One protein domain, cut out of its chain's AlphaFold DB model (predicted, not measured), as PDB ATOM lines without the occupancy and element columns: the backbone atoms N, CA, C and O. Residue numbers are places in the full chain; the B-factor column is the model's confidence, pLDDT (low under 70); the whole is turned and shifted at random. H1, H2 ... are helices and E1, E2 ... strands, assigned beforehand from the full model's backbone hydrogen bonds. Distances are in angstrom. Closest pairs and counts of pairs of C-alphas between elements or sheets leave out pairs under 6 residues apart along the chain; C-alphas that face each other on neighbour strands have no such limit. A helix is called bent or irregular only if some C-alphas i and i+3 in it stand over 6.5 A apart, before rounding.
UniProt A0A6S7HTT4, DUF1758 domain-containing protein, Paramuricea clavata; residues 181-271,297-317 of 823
ATOM      1  N   ALA A 181     -41.937  19.351  29.733       84.75
ATOM      2  CA  ALA A 181     -40.559  19.795  29.569       84.75
ATOM      3  C   ALA A 181     -40.499  21.114  28.791       84.75
ATOM      4  O   ALA A 181     -41.385  21.422  27.991       84.75
ATOM      5  N   ARG A 182     -39.412  21.867  28.978       84.94
ATOM      6  CA  ARG A 182     -38.970  22.885  28.016       84.94
ATOM      7  C   ARG A 182     -37.831  22.300  27.192       84.94
ATOM      8  O   ARG A 182     -36.898  21.738  27.764       84.94
ATOM      9  N   ALA A 183     -37.914  22.432  25.875       87.31
ATOM     10  CA  ALA A 183     -36.889  21.973  24.946       87.31
ATOM     11  C   ALA A 183     -36.746  22.948  23.776       87.31
ATOM     12  O   ALA A 183     -37.699  23.645  23.410       87.31
ATOM     13  N   ASP A 184     -35.562  22.968  23.172       89.88
ATOM     14  CA  ASP A 184     -35.296  23.781  21.992       89.88
ATOM     15  C   ASP A 184     -35.700  23.033  20.725       89.88
ATOM     16  O   ASP A 184     -35.247  21.917  20.462       89.88
ATOM     17  N   ILE A 185     -36.568  23.662  19.937       93.38
ATOM     18  CA  ILE A 185     -37.150  23.090  18.728       93.38
ATOM     19  C   ILE A 185     -36.540  23.778  17.504       93.38
ATOM     20  O   ILE A 185     -36.422  25.007  17.481       93.38
ATOM     21  N   ARG A 186     -36.169  22.999  16.482       92.06
ATOM     22  CA  ARG A 186     -35.588  23.473  15.212       92.06
ATOM     23  C   ARG A 186     -36.285  22.836  13.996       92.06
ATOM     24  O   ARG A 186     -36.774  21.706  14.105       92.06
ATOM     25  N   PRO A 187     -36.302  23.500  12.824       91.00
ATOM     26  CA  PRO A 187     -36.583  22.847  11.551       91.00
ATOM     27  C   PRO A 187     -35.451  21.870  11.197       91.00
ATOM     28  O   PRO A 187     -34.358  21.918  11.764       91.00
ATOM     29  N   MET A 188     -35.686  20.990  10.223       88.12
ATOM     30  CA  MET A 188     -34.678  20.010   9.792       88.12
ATOM     31  C   MET A 188     -33.415  20.654   9.197       88.12
ATOM     32  O   MET A 188     -32.329  20.097   9.362       88.12
ATOM     33  N   ASP A 189     -33.548  21.832   8.576       85.50
ATOM     34  CA  ASP A 189     -32.449  22.654   8.041       85.50
ATOM     35  C   ASP A 189     -31.764  23.557   9.088       85.50
ATOM     36  O   ASP A 189     -30.803  24.248   8.768       85.50
ATOM     37  N   GLU A 190     -32.239  23.532  10.340       82.75
ATOM     38  CA  GLU A 190     -31.715  24.286  11.492       82.75
ATOM     39  C   GLU A 190     -31.643  25.816  11.313       82.75
ATOM     40  O   GLU A 190     -30.945  26.501  12.059       82.75
ATOM     41  N   SER A 191     -32.420  26.363  10.372       80.62
ATOM     42  CA  SER A 191     -32.446  27.792  10.027       80.62
ATOM     43  C   SER A 191     -33.007  28.735  11.106       80.62
ATOM     44  O   SER A 191     -32.687  29.923  11.100       80.62
ATOM     45  N   GLU A 192     -33.829  28.238  12.035       85.38
ATOM     46  CA  GLU A 192     -34.456  29.016  13.115       85.38
ATOM     47  C   GLU A 192     -34.589  28.142  14.384       85.38
ATOM     48  O   GLU A 192     -34.624  26.915  14.297       85.38
ATOM     49  N   GLN A 193     -34.649  28.734  15.582       87.69
ATOM     50  CA  GLN A 193     -34.828  27.991  16.840       87.69
ATOM     51  C   GLN A 193     -35.910  28.637  17.706       87.69
ATOM     52  O   GLN A 193     -35.919  29.849  17.908       87.69
ATOM     53  N   VAL A 194     -36.793  27.812  18.269       89.50
ATOM     54  CA  VAL A 194     -37.842  28.232  19.204       89.50
ATOM     55  C   VAL A 194     -37.810  27.311  20.415       89.50
ATOM     56  O   VAL A 194     -38.095  26.121  20.295       89.50
ATOM     57  N   SER A 195     -37.515  27.862  21.591       87.56
ATOM     58  CA  SER A 195     -37.727  27.137  22.846       87.56
ATOM     59  C   SER A 195     -39.227  26.989  23.100       87.56
ATOM     60  O   SER A 195     -39.987  27.950  22.933       87.56
ATOM     61  N   SER A 196     -39.681  25.784  23.442       88.81
ATOM     62  CA  SER A 196     -41.109  25.472  23.538       88.81
ATOM     63  C   SER A 196     -41.439  24.504  24.670       88.81
ATOM     64  O   SER A 196     -40.603  23.714  25.107       88.81
ATOM     65  N   ARG A 197     -42.694  24.568  25.130       88.94
ATOM     66  CA  ARG A 197     -43.264  23.632  26.103       88.94
ATOM     67  C   ARG A 197     -43.746  22.376  25.394       88.94
ATOM     68  O   ARG A 197     -44.612  22.455  24.519       88.94
ATOM     69  N   ILE A 198     -43.238  21.242  25.853       90.38
ATOM     70  CA  ILE A 198     -43.711  19.906  25.517       90.38
ATOM     71  C   ILE A 198     -44.609  19.411  26.653       90.38
ATOM     72  O   ILE A 198     -44.226  19.499  27.822       90.38
ATOM     73  N   LEU A 199     -45.777  18.877  26.305       88.62
ATOM     74  CA  LEU A 199     -46.581  18.003  27.160       88.62
ATOM     75  C   LEU A 199     -46.367  16.552  26.714       88.62
ATOM     76  O   LEU A 199     -46.352  16.277  25.514       88.62
ATOM     77  N   PHE A 200     -46.205  15.634  27.661       83.62
ATOM     78  CA  PHE A 200     -46.131  14.201  27.387       83.62
ATOM     79  C   PHE A 200     -47.457  13.542  27.761       83.62
ATOM     80  O   PHE A 200     -47.888  13.635  28.908       83.62
ATOM     81  N   ASP A 201     -48.101  12.890  26.794       79.38
ATOM     82  CA  ASP A 201     -49.413  12.265  26.966       79.38
ATOM     83  C   ASP A 201     -49.431  10.878  26.310       79.38
ATOM     84  O   ASP A 201     -49.535  10.735  25.091       79.38
ATOM     85  N   SER A 202     -49.336   9.840  27.139       73.19
ATOM     86  CA  SER A 202     -49.401   8.440  26.709       73.19
ATOM     87  C   SER A 202     -50.809   7.989  26.290       73.19
ATOM     88  O   SER A 202     -50.937   6.929  25.677       73.19
ATOM     89  N   GLY A 203     -51.851   8.781  26.571       60.03
ATOM     90  CA  GLY A 203     -53.206   8.576  26.056       60.03
ATOM     91  C   GLY A 203     -53.371   9.018  24.599       60.03
ATOM     92  O   GLY A 203     -54.232   8.489  23.891       60.03
ATOM     93  N   SER A 204     -52.527   9.932  24.110       69.06
ATOM     94  CA  SER A 204     -52.557  10.358  22.711       69.06
ATOM     95  C   SER A 204     -51.887   9.336  21.787       69.06
ATOM     96  O   SER A 204     -50.705   9.024  21.915       69.06
ATOM     97  N   GLN A 205     -52.621   8.876  20.771       69.19
ATOM     98  CA  GLN A 205     -52.107   7.970  19.730       69.19
ATOM     99  C   GLN A 205     -51.115   8.629  18.755       69.19
ATOM    100  O   GLN A 205     -50.468   7.929  17.975       69.19
ATOM    101  N   ARG A 206     -51.039   9.965  18.743       85.19
ATOM    102  CA  ARG A 206     -50.241  10.750  17.793       85.19
ATOM    103  C   ARG A 206     -49.548  11.924  18.473       85.19
ATOM    104  O   ARG A 206     -50.064  12.496  19.433       85.19
ATOM    105  N   THR A 207     -48.421  12.331  17.913       89.56
ATOM    106  CA  THR A 207     -47.716  13.553  18.290       89.56
ATOM    107  C   THR A 207     -48.246  14.769  17.519       89.56
ATOM    108  O   THR A 207     -48.471  14.714  16.306       89.56
ATOM    109  N   TYR A 208     -48.447  15.885  18.226       92.81
ATOM    110  CA  TYR A 208     -49.078  17.108  17.721       92.81
ATOM    111  C   TYR A 208     -48.225  18.358  17.967       92.81
ATOM    112  O   TYR A 208     -47.492  18.459  18.951       92.81
ATOM    113  N   ILE A 209     -48.367  19.351  17.090       94.94
ATOM    114  CA  ILE A 209     -47.698  20.653  17.173       94.94
ATOM    115  C   ILE A 209     -48.695  21.783  16.921       94.94
ATOM    116  O   ILE A 209     -49.529  21.712  16.020       94.94
ATOM    117  N   SER A 210     -48.602  22.849  17.712       93.81
ATOM    118  CA  SER A 210     -49.444  24.032  17.527       93.81
ATOM    119  C   SER A 210     -49.037  24.842  16.288       93.81
ATOM    120  O   SER A 210     -47.846  25.060  16.038       93.81
ATOM    121  N   GLU A 211     -50.015  25.392  15.562       92.19
ATOM    122  CA  GLU A 211     -49.790  26.338  14.454       92.19
ATOM    123  C   GLU A 211     -48.881  27.504  14.868       92.19
ATOM    124  O   GLU A 211     -48.007  27.927  14.113       92.19
ATOM    125  N   LYS A 212     -49.011  27.977  16.113       91.75
ATOM    126  CA  LYS A 212     -48.160  29.024  16.696       91.75
ATOM    127  C   LYS A 212     -46.670  28.659  16.705       91.75
ATOM    128  O   LYS A 212     -45.839  29.548  16.524       91.75
ATOM    129  N   VAL A 213     -46.315  27.389  16.910       91.94
ATOM    130  CA  VAL A 213     -44.918  26.915  16.857       91.94
ATOM    131  C   VAL A 213     -44.510  26.589  15.419       91.94
ATOM    132  O   VAL A 213     -43.439  27.030  15.000       91.94
ATOM    133  N   ARG A 214     -45.380  25.934  14.631       93.56
ATOM    134  CA  ARG A 214     -45.172  25.698  13.187       93.56
ATOM    135  C   ARG A 214     -44.810  26.984  12.447       93.56
ATOM    136  O   ARG A 214     -43.829  27.002  11.712       93.56
ATOM    137  N   ASN A 215     -45.595  28.042  12.643       92.81
ATOM    138  CA  ASN A 215     -45.476  29.290  11.892       92.81
ATOM    139  C   ASN A 215     -44.238  30.095  12.308       92.81
ATOM    140  O   ASN A 215     -43.618  30.723  11.455       92.81
ATOM    141  N   ARG A 216     -43.826  30.023  13.585       91.50
ATOM    142  CA  ARG A 216     -42.552  30.600  14.053       91.50
ATOM    143  C   ARG A 216     -41.348  29.884  13.443       91.50
ATOM    144  O   ARG A 216     -40.474  30.536  12.904       91.50
ATOM    145  N   LEU A 217     -41.340  28.550  13.461       91.12
ATOM    146  CA  LEU A 217     -40.284  27.725  12.852       91.12
ATOM    147  C   LEU A 217     -40.420  27.570  11.324       91.12
ATOM    148  O   LEU A 217     -39.671  26.809  10.717       91.12
ATOM    149  N   ARG A 218     -41.403  28.243  10.708       92.38
ATOM    150  CA  ARG A 218     -41.714  28.233   9.265       92.38
ATOM    151  C   ARG A 218     -41.824  26.822   8.661       92.38
ATOM    152  O   ARG A 218     -41.500  26.618   7.489       92.38
ATOM    153  N   LEU A 219     -42.276  25.843   9.453       91.25
ATOM    154  CA  LEU A 219     -42.234  24.430   9.065       91.25
ATOM    155  C   LEU A 219     -43.156  24.157   7.870       91.25
ATOM    156  O   LEU A 219     -44.379  24.342   7.928       91.25
ATOM    157  N   LYS A 220     -42.546  23.671   6.788       91.81
ATOM    158  CA  LYS A 220     -43.237  23.206   5.584       91.81
ATOM    159  C   LYS A 220     -43.939  21.881   5.880       91.81
ATOM    160  O   LYS A 220     -43.379  21.018   6.554       91.81
ATOM    161  N   ALA A 221     -45.151  21.717   5.356       92.31
ATOM    162  CA  ALA A 221     -45.849  20.438   5.403       92.31
ATOM    163  C   ALA A 221     -45.105  19.411   4.534       92.31
ATOM    164  O   ALA A 221     -44.806  19.692   3.374       92.31
ATOM    165  N   LEU A 222     -44.827  18.225   5.083       90.44
ATOM    166  CA  LEU A 222     -44.352  17.075   4.307       90.44
ATOM    167  C   LEU A 222     -45.491  16.456   3.487       90.44
ATOM    168  O   LEU A 222     -45.296  16.013   2.358       90.44
ATOM    169  N   ARG A 223     -46.678  16.388   4.098       93.50
ATOM    170  CA  ARG A 223     -47.913  15.789   3.578       93.50
ATOM    171  C   ARG A 223     -49.098  16.279   4.413       93.50
ATOM    172  O   ARG A 223     -48.890  16.724   5.538       93.50
ATOM    173  N   SER A 224     -50.325  16.120   3.919       89.06
ATOM    174  CA  SER A 224     -51.543  16.408   4.696       89.06
ATOM    175  C   SER A 224     -52.383  15.139   4.875       89.06
ATOM    176  O   SER A 224     -52.997  14.658   3.913       89.06
ATOM    177  N   GLU A 225     -52.412  14.604   6.097       85.12
ATOM    178  CA  GLU A 225     -53.158  13.399   6.482       85.12
ATOM    179  C   GLU A 225     -54.628  13.722   6.797       85.12
ATOM    180  O   GLU A 225     -54.965  14.815   7.252       85.12
ATOM    181  N   LYS A 226     -55.526  12.759   6.557       78.38
ATOM    182  CA  LYS A 226     -56.936  12.833   6.965       78.38
ATOM    183  C   LYS A 226     -57.088  12.062   8.276       78.38
ATOM    184  O   LYS A 226     -57.012  10.836   8.269       78.38
ATOM    185  N   VAL A 227     -57.270  12.781   9.378       72.19
ATOM    186  CA  VAL A 227     -57.229  12.248  10.746       72.19
ATOM    187  C   VAL A 227     -58.622  12.338  11.363       72.19
ATOM    188  O   VAL A 227     -59.298  13.355  11.237       72.19
ATOM    189  N   ILE A 228     -59.060  11.270  12.031       67.81
ATOM    190  CA  ILE A 228     -60.281  11.292  12.841       67.81
ATOM    191  C   ILE A 228     -59.867  11.679  14.258       67.81
ATOM    192  O   ILE A 228     -59.372  10.839  15.009       67.81
ATOM    193  N   ILE A 229     -60.039  12.950  14.613       62.22
ATOM    194  CA  ILE A 229     -59.780  13.424  15.971       62.22
ATOM    195  C   ILE A 229     -60.998  13.059  16.818       62.22
ATOM    196  O   ILE A 229     -62.082  13.624  16.652       62.22
ATOM    197  N   LYS A 230     -60.823  12.086  17.715       49.16
ATOM    198  CA  LYS A 230     -61.814  11.738  18.734       49.16
ATOM    199  C   LYS A 230     -61.531  12.534  20.006       49.16
ATOM    200  O   LYS A 230     -60.571  12.241  20.711       49.16
ATOM    201  N   THR A 231     -62.372  13.517  20.299       51.12
ATOM    202  CA  THR A 231     -62.431  14.191  21.605       51.12
ATOM    203  C   THR A 231     -63.659  13.697  22.379       51.12
ATOM    204  O   THR A 231     -64.444  12.893  21.873       51.12
ATOM    205  N   PHE A 232     -63.835  14.124  23.632       34.84
ATOM    206  CA  PHE A 232     -64.873  13.602  24.533       34.84
ATOM    207  C   PHE A 232     -66.317  13.861  24.052       34.84
ATOM    208  O   PHE A 232     -66.968  14.828  24.452       34.84
ATOM    209  N   GLY A 233     -66.843  12.936  23.244       34.69
ATOM    210  CA  GLY A 233     -68.188  12.982  22.659       34.69
ATOM    211  C   GLY A 233     -68.255  13.539  21.231       34.69
ATOM    212  O   GLY A 233     -69.355  13.693  20.709       34.69
ATOM    213  N   GLN A 234     -67.119  13.828  20.587       39.66
ATOM    214  CA  GLN A 234     -67.060  14.319  19.204       39.66
ATOM    215  C   GLN A 234     -66.013  13.545  18.392       39.66
ATOM    216  O   GLN A 234     -65.006  13.070  18.913       39.66
ATOM    217  N   SER A 235     -66.271  13.361  17.098       45.84
ATOM    218  CA  SER A 235     -65.373  12.667  16.166       45.84
ATOM    219  C   SER A 235     -65.278  13.470  14.878       45.84
ATOM    220  O   SER A 235     -66.030  13.235  13.933       45.84
ATOM    221  N   GLU A 236     -64.375  14.446  14.854       58.56
ATOM    222  CA  GLU A 236     -64.180  15.294  13.681       58.56
ATOM    223  C   GLU A 236     -63.147  14.699  12.727       58.56
ATOM    224  O   GLU A 236     -62.055  14.285  13.116       58.56
ATOM    225  N   VAL A 237     -63.490  14.680  11.441       66.19
ATOM    226  CA  VAL A 237     -62.635  14.141  10.383       66.19
ATOM    227  C   VAL A 237     -61.877  15.290   9.721       66.19
ATOM    228  O   VAL A 237     -62.228  15.747   8.632       66.19
ATOM    229  N   GLN A 238     -60.852  15.780  10.411       75.19
ATOM    230  CA  GLN A 238     -60.048  16.919   9.974       75.19
ATOM    231  C   GLN A 238     -58.941  16.489   8.993       75.19
ATOM    232  O   GLN A 238     -58.522  15.329   8.947       75.19
ATOM    233  N   ARG A 239     -58.452  17.433   8.182       82.62
ATOM    234  CA  ARG A 239     -57.266  17.232   7.339       82.62
ATOM    235  C   ARG A 239     -56.139  18.109   7.866       82.62
ATOM    236  O   ARG A 239     -56.232  19.327   7.772       82.62
ATOM    237  N   LEU A 240     -55.109  17.480   8.420       87.62
ATOM    238  CA  LEU A 240     -54.012  18.148   9.114       87.62
ATOM    239  C   LEU A 240     -52.708  17.987   8.335       87.62
ATOM    240  O   LEU A 240     -52.442  16.929   7.762       87.62
ATOM    241  N   ASP A 241     -51.867  19.014   8.358       93.38
ATOM    242  CA  ASP A 241     -50.508  18.922   7.830       93.38
ATOM    243  C   ASP A 241     -49.592  18.182   8.808       93.38
ATOM    244  O   ASP A 241     -49.547  18.509   9.993       93.38
ATOM    245  N   VAL A 242     -48.807  17.235   8.299       92.81
ATOM    246  CA  VAL A 242     -47.668  16.653   9.013       92.81
ATOM    247  C   VAL A 242     -46.435  17.504   8.725       92.81
ATOM    248  O   VAL A 242     -46.099  17.746   7.563       92.81
ATOM    249  N   VAL A 243     -45.736  17.923   9.775       94.81
ATOM    250  CA  VAL A 243     -44.445  18.622   9.696       94.81
ATOM    251  C   VAL A 243     -43.357  17.811  10.398       94.81
ATOM    252  O   VAL A 243     -43.655  17.019  11.291       94.81
ATOM    253  N   GLN A 244     -42.096  18.022  10.018       94.88
ATOM    254  CA  GLN A 244     -40.939  17.387  10.653       94.88
ATOM    255  C   GLN A 244     -40.108  18.418  11.416       94.88
ATOM    256  O   GLN A 244     -39.907  19.538  10.937       94.88
ATOM    257  N   LEU A 245     -39.628  18.040  12.598       93.88
ATOM    258  CA  LEU A 245     -38.891  18.915  13.502       93.88
ATOM    259  C   LEU A 245     -37.818  18.149  14.283       93.88
ATOM    260  O   LEU A 245     -37.936  16.949  14.536       93.88
ATOM    261  N   LYS A 246     -36.782  18.880  14.698       91.31
ATOM    262  CA  LYS A 246     -35.750  18.433  15.635       91.31
ATOM    263  C   LYS A 246     -36.075  18.974  17.026       91.31
ATOM    264  O   LYS A 246     -36.270  20.180  17.177       91.31
ATOM    265  N   ILE A 247     -36.088  18.107  18.034       90.62
ATOM    266  CA  ILE A 247     -36.174  18.478  19.452       90.62
ATOM    267  C   ILE A 247     -34.819  18.223  20.105       90.62
ATOM    268  O   ILE A 247     -34.326  17.094  20.095       90.62
ATOM    269  N   LYS A 248     -34.216  19.266  20.675       85.75
ATOM    270  CA  LYS A 248     -32.931  19.203  21.368       85.75
ATOM    271  C   LYS A 248     -33.138  18.986  22.871       85.75
ATOM    272  O   LYS A 248     -33.855  19.748  23.520       85.75
ATOM    273  N   SER A 249     -32.498  17.962  23.426       73.56
ATOM    274  CA  SER A 249     -32.463  17.705  24.872       73.56
ATOM    275  C   SER A 249     -31.454  18.607  25.601       73.56
ATOM    276  O   SER A 249     -30.560  19.186  24.981       73.56
ATOM    277  N   LYS A 250     -31.532  18.667  26.941       68.62
ATOM    278  CA  LYS A 250     -30.503  19.314  27.786       68.62
ATOM    279  C   LYS A 250     -29.123  18.630  27.719       68.62
ATOM    280  O   LYS A 250     -28.154  19.214  28.188       68.62
ATOM    281  N   CYS A 251     -29.027  17.438  27.128       64.56
ATOM    282  CA  CYS A 251     -27.783  16.680  26.945       64.56
ATOM    283  C   CYS A 251     -27.232  16.797  25.508       64.56
ATOM    284  O   CYS A 251     -26.557  15.890  25.035       64.56
ATOM    285  N   ASP A 252     -27.603  17.855  24.778       72.12
ATOM    286  CA  ASP A 252     -27.255  18.128  23.372       72.12
ATOM    287  C   ASP A 252     -27.675  17.068  22.325       72.12
ATOM    288  O   ASP A 252     -27.466  17.262  21.128       72.12
ATOM    289  N   VAL A 253     -28.367  15.996  22.729       75.31
ATOM    290  CA  VAL A 253     -28.953  14.999  21.815       75.31
ATOM    291  C   VAL A 253     -30.180  15.576  21.101       75.31
ATOM    292  O   VAL A 253     -31.075  16.119  21.757       75.31
ATOM    293  N   PHE A 254     -30.245  15.409  19.776       80.75
ATOM    294  CA  PHE A 254     -31.380  15.797  18.933       80.75
ATOM    295  C   PHE A 254     -32.245  14.589  18.550       80.75
ATOM    296  O   PHE A 254     -31.750  13.612  17.992       80.75
ATOM    297  N   MET A 255     -33.554  14.693  18.771       83.44
ATOM    298  CA  MET A 255     -34.562  13.722  18.334       83.44
ATOM    299  C   MET A 255     -35.343  14.295  17.149       83.44
ATOM    300  O   MET A 255     -35.904  15.387  17.246       83.44
ATOM    301  N   CYS A 256     -35.372  13.577  16.025       88.25
ATOM    302  CA  CYS A 256     -36.147  13.963  14.841       88.25
ATOM    303  C   CYS A 256     -37.524  13.294  14.893       88.25
ATOM    304  O   CYS A 256     -37.600  12.067  14.955       88.25
ATOM    305  N   ILE A 257     -38.597  14.084  14.843       91.69
ATOM    306  CA  ILE A 257     -39.978  13.592  14.940       91.69
ATOM    307  C   ILE A 257     -40.867  14.196  13.849       91.69
ATOM    308  O   ILE A 257     -40.582  15.275  13.320       91.69
ATOM    309  N   GLU A 258     -41.962  13.509  13.537       94.75
ATOM    310  CA  GLU A 258     -43.088  14.066  12.791       94.75
ATOM    311  C   GLU A 258     -44.210  14.470  13.757       94.75
ATOM    312  O   GLU A 258     -44.440  13.801  14.762       94.75
ATOM    313  N   ALA A 259     -44.920  15.557  13.454       93.06
ATOM    314  CA  ALA A 259     -46.048  16.027  14.253       93.06
ATOM    315  C   ALA A 259     -47.203  16.512  13.371       93.06
ATOM    316  O   ALA A 259     -46.990  17.171  12.349       93.06
ATOM    317  N   LEU A 260     -48.433  16.224  13.799       92.25
ATOM    318  CA  LEU A 260     -49.657  16.747  13.194       92.25
ATOM    319  C   LEU A 260     -49.898  18.191  13.652       92.25
ATOM    320  O   LEU A 260     -49.975  18.478  14.847       92.25
ATOM    321  N   CYS A 261     -50.026  19.107  12.698       93.12
ATOM    322  CA  CYS A 261     -50.308  20.512  12.958       93.12
ATOM    323  C   CYS A 261     -51.774  20.715  13.361       93.12
ATOM    324  O   CYS A 261     -52.668  20.351  12.601       93.12
ATOM    325  N   VAL A 262     -52.009  21.354  14.510       89.06
ATOM    326  CA  VAL A 262     -53.339  21.746  15.013       89.06
ATOM    327  C   VAL A 262     -53.349  23.220  15.449       89.06
ATOM    328  O   VAL A 262     -52.309  23.717  15.893       89.06
ATOM    329  N   PRO A 263     -54.484  23.945  15.391       84.38
ATOM    330  CA  PRO A 263     -54.525  25.370  15.746       84.38
ATOM    331  C   PRO A 263     -54.080  25.656  17.187       84.38
ATOM    332  O   PRO A 263     -53.362  26.618  17.464       84.38
ATOM    333  N   THR A 264     -54.478  24.802  18.129       83.12
ATOM    334  CA  THR A 264     -54.094  24.843  19.547       83.12
ATOM    335  C   THR A 264     -54.170  23.426  20.111       83.12
ATOM    336  O   THR A 264     -55.012  22.643  19.685       83.12
ATOM    337  N   ILE A 265     -53.270  23.089  21.038       84.31
ATOM    338  CA  ILE A 265     -53.185  21.753  21.653       84.31
ATOM    339  C   ILE A 265     -54.123  21.650  22.860       84.31
ATOM    340  O   ILE A 265     -54.935  20.737  22.948       84.31
ATOM    341  N   CYS A 266     -54.022  22.603  23.783       75.62
ATOM    342  CA  CYS A 266     -54.862  22.709  24.972       75.62
ATOM    343  C   CYS A 266     -54.940  24.176  25.421       75.62
ATOM    344  O   CYS A 266     -54.200  25.032  24.921       75.62
ATOM    345  N   SER A 267     -55.805  24.472  26.392       73.94
ATOM    346  CA  SER A 267     -55.731  25.725  27.149       73.94
ATOM    347  C   SER A 267     -54.351  25.876  27.820       73.94
ATOM    348  O   SER A 267     -53.712  24.871  28.145       73.94
ATOM    349  N   PRO A 268     -53.845  27.109  28.024       73.00
ATOM    350  CA  PRO A 268     -52.594  27.315  28.748       73.00
ATOM    351  C   PRO A 268     -52.663  26.754  30.168       73.00
ATOM    352  O   PRO A 268     -53.684  26.884  30.839       73.00
ATOM    353  N   LEU A 269     -51.565  26.157  30.627       71.81
ATOM    354  CA  LEU A 269     -51.466  25.610  31.976       71.81
ATOM    355  C   LEU A 269     -51.237  26.739  32.993       71.81
ATOM    356  O   LEU A 269     -50.549  27.719  32.698       71.81
ATOM    357  N   THR A 270     -51.767  26.587  34.203       65.69
ATOM    358  CA  THR A 270     -51.492  27.495  35.327       65.69
ATOM    359  C   THR A 270     -50.269  26.995  36.091       65.69
ATOM    360  O   THR A 270     -50.221  25.816  36.446       65.69
ATOM    361  N   ASN A 271     -49.288  27.862  36.370       64.25
ATOM    362  CA  ASN A 271     -48.137  27.472  37.193       64.25
ATOM    363  C   ASN A 271     -48.581  27.161  38.636       64.25
ATOM    364  O   ASN A 271     -49.425  27.868  39.187       64.25
ATOM    365  N   THR A 297     -49.057  32.876  35.028       55.59
ATOM    366  CA  THR A 297     -50.350  32.161  35.153       55.59
ATOM    367  C   THR A 297     -50.837  31.530  33.838       55.59
ATOM    368  O   THR A 297     -51.853  30.844  33.823       55.59
ATOM    369  N   ASN A 298     -50.121  31.756  32.731       65.88
ATOM    370  CA  ASN A 298     -50.477  31.343  31.375       65.88
ATOM    371  C   ASN A 298     -49.267  30.661  30.707       65.88
ATOM    372  O   ASN A 298     -48.377  31.325  30.171       65.88
ATOM    373  N   LEU A 299     -49.218  29.328  30.772       70.75
ATOM    374  CA  LEU A 299     -48.142  28.494  30.230       70.75
ATOM    375  C   LEU A 299     -48.639  27.680  29.015       70.75
ATOM    376  O   LEU A 299     -49.065  26.533  29.168       70.75
ATOM    377  N   PRO A 300     -48.609  28.235  27.788       79.81
ATOM    378  CA  PRO A 300     -49.119  27.548  26.602       79.81
ATOM    379  C   PRO A 300     -48.252  26.342  26.217       79.81
ATOM    380  O   PRO A 300     -47.028  26.454  26.112       79.81
ATOM    381  N   VAL A 301     -48.892  25.198  25.956       87.94
ATOM    382  CA  VAL A 301     -48.250  24.001  25.384       87.94
ATOM    383  C   VAL A 301     -48.039  24.205  23.883       87.94
ATOM    384  O   VAL A 301     -48.967  24.564  23.158       87.94
ATOM    385  N   GLY A 302     -46.806  24.003  23.418       88.25
ATOM    386  CA  GLY A 302     -46.424  24.194  22.019       88.25
ATOM    387  C   GLY A 302     -46.428  22.908  21.192       88.25
ATOM    388  O   GLY A 302     -46.752  22.964  20.001       88.25
ATOM    389  N   ILE A 303     -46.093  21.782  21.834       93.00
ATOM    390  CA  ILE A 303     -46.005  20.417  21.288       93.00
ATOM    391  C   ILE A 303     -46.599  19.433  22.311       93.00
ATOM    392  O   ILE A 303     -46.402  19.604  23.515       93.00
ATOM    393  N   LEU A 304     -47.281  18.391  21.837       92.12
ATOM    394  CA  LEU A 304     -47.740  17.251  22.634       92.12
ATOM    395  C   LEU A 304     -47.138  15.980  22.036       92.12
ATOM    396  O   LEU A 304     -47.390  15.674  20.873       92.12
ATOM    397  N   ILE A 305     -46.336  15.261  22.821       88.25
ATOM    398  CA  ILE A 305     -45.740  13.982  22.425       88.25
ATOM    399  C   ILE A 305     -46.695  12.853  22.813       88.25
ATOM    400  O   ILE A 305     -46.915  12.605  24.002       88.25
ATOM    401  N   GLY A 306     -47.247  12.196  21.795       76.69
ATOM    402  CA  GLY A 306     -48.078  11.002  21.924       76.69
ATOM    403  C   GLY A 306     -47.250   9.721  21.977       76.69
ATOM    404  O   GLY A 306     -46.027   9.737  21.821       76.69
ATOM    405  N   ILE A 307     -47.920   8.582  22.169       74.69
ATOM    406  CA  ILE A 307     -47.296   7.260  22.341       74.69
ATOM    407  C   ILE A 307     -46.392   6.841  21.161       74.69
ATOM    408  O   ILE A 307     -45.454   6.061  21.346       74.69
ATOM    409  N   ASP A 308     -46.632   7.414  19.976       77.56
ATOM    410  CA  ASP A 308     -45.850   7.236  18.748       77.56
ATOM    411  C   ASP A 308     -44.387   7.697  18.867       77.56
ATOM    412  O   ASP A 308     -43.529   7.128  18.192       77.56
ATOM    413  N   TYR A 309     -44.090   8.636  19.774       79.69
ATOM    414  CA  TYR A 309     -42.721   9.048  20.112       79.69
ATOM    415  C   TYR A 309     -42.406   9.045  21.623       79.69
ATOM    416  O   TYR A 309     -41.232   9.040  21.980       79.69
ATOM    417  N   TYR A 310     -43.403   9.001  22.517       80.44
ATOM    418  CA  TYR A 310     -43.275   9.096  23.988       80.44
ATOM    419  C   TYR A 310     -42.136   8.245  24.571       80.44
ATOM    420  O   TYR A 310     -41.317   8.728  25.349       80.44
ATOM    421  N   HIS A 311     -42.047   6.986  24.146       71.31
ATOM    422  CA  HIS A 311     -41.054   6.019  24.610       71.31
ATOM    423  C   HIS A 311     -39.603   6.445  24.295       71.31
ATOM    424  O   HIS A 311     -38.729   6.295  25.146       71.31
ATOM    425  N   ILE A 312     -39.342   7.098  23.154       72.81
ATOM    426  CA  ILE A 312     -38.008   7.626  22.801       72.81
ATOM    427  C   ILE A 312     -37.544   8.692  23.810       72.81
ATOM    428  O   ILE A 312     -36.357   8.769  24.111       72.81
ATOM    429  N   PHE A 313     -38.469   9.473  24.376       75.44
ATOM    430  CA  PHE A 313     -38.154  10.505  25.371       75.44
ATOM    431  C   PHE A 313     -38.038   9.970  26.810       75.44
ATOM    432  O   PHE A 313     -37.402  10.629  27.631       75.44
ATOM    433  N   MET A 314     -38.643   8.818  27.126       72.06
ATOM    434  CA  MET A 314     -38.687   8.269  28.495       72.06
ATOM    435  C   MET A 314     -37.707   7.118  28.739       72.06
ATOM    436  O   MET A 314     -37.119   7.040  29.813       72.06
ATOM    437  N   THR A 315     -37.541   6.218  27.767       63.94
ATOM    438  CA  THR A 315     -36.682   5.024  27.877       63.94
ATOM    439  C   THR A 315     -35.600   4.962  26.802       63.94
ATOM    440  O   THR A 315     -34.624   4.243  26.975       63.94
ATOM    441  N   GLY A 316     -35.757   5.685  25.688       52.38
ATOM    442  CA  GLY A 316     -34.822   5.672  24.554       52.38
ATOM    443  C   GLY A 316     -34.906   4.421  23.665       52.38
ATOM    444  O   GLY A 316     -34.408   4.439  22.541       52.38
ATOM    445  N   GLU A 317     -35.574   3.361  24.124       46.34
ATOM    446  CA  GLU A 317     -35.730   2.096  23.405       46.34
ATOM    447  C   GLU A 317     -37.103   1.977  22.728       46.34
ATOM    448  O   GLU A 317     -38.143   2.279  23.317       46.34
TER     449      GLU A 317
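Overview. This is residues 181 to 271 and 297 to 317 of the 823 residues of the protein "DUF1758 domain-containing protein" of Paramuricea clavata (UniProt A0A6S7HTT4). A small closed barrel of six strands, E1, E2, E7, E3, E6 and E5, makes the body, and a long bent hairpin of E4 and E5 reaches away from it as an arm. Two short helices lie outside the barrel near opposite ends, H1 where E2 and E7 begin and H2 where they end. The printed part has 112 residues with seven named strands and two named helices, in the order E1 E2 E3 H1 E4 E5 E6 E7 H2, and its class is mixed, helices and strands. The sheet is mixed too. The whole is compact, with a radius of gyration of the C-alphas of 13.7 A, and spans 41 by 33 by 32 A.

Along the chain. E1, residues 181 to 186, begins with C-alpha 181 at (-40.559, 19.795, 29.569) and is 15.6 A long. E2, residues 194 to 200, is 18.2 A long. E3, residues 208 to 210, is joined by a tight link, with 0 residues between them, to H1, residues 211 to 216. E4, residues 221 to 231, is 24.0 A long and bends by 62 degrees at residue 226. E5, residues 234 to 248, is 34.5 A long and bends by 83 degrees at residue 237; its C-alpha 234 is at (-67.060, 14.319, 19.204). E6, residues 254 to 262, is 23.1 A long and bends by 55 degrees at residue 258. E7 is residues 303 to 305. H2, residues 307 to 314, ends with C-alpha 314 at (-38.687, 8.269, 28.495); it is irregular, with C-alphas 308 and 311 7.7 A apart.

Arrangement. Round the ring, E1 and E2 form an antiparallel hairpin, with N 183 and O 196 3.1 A apart. E2 and E7 are parallel, with N 199 and O 303 at 3.0 A. E7 and E3 are antiparallel, with N 304 and O 208 at 2.9 A. E3 and E6 are parallel, with N 209 and O 260 at 2.9 A. E6 and E5, a hairpin, are antiparallel, with N 257 and O 245 at 3.0 A. E5 and E1, antiparallel, close the ring, with N 248 and O 184 at 2.9 A. E4, not in the ring, pairs with E5 over residues 234 to 243 of E5, with N 227 and O 238 at 2.9 A; E4, E5 and E6 form a meander, each strand the antiparallel neighbour of the one before. H1 is on the barrel, outside it, at a height over the sheet of 7.0 A, and the sheet curls round it; the closest C-alphas of H1 and E6 are those of Glu 211 and Val 262, 5.8 A. H2 is on the barrel, outside it, at a height of 6.0 A; its closest C-alpha to E2 is that of Tyr 310, 6.8 A from that of Phe 200. In H1, 1 of 2 O i to N i+4 pairs is within hydrogen-bond range; in H2, 1 of 4, beside 3 of 5 O i to N i+3 pairs.

Size, cuts and confidence. The C-alphas of Gly 233 and Asp 252, the two farthest apart, are 41.3 A apart. Residues 272 to 296 are not printed, and C-alphas 271 and 297 are 5.6 A apart across this cut, which falls in the link E6 to E7. Of the links that are printed whole, none is long. The mean pLDDT of the printed part is 80.1, with 22 residues under 70, among them residues 228 to 237 and 315 to 317.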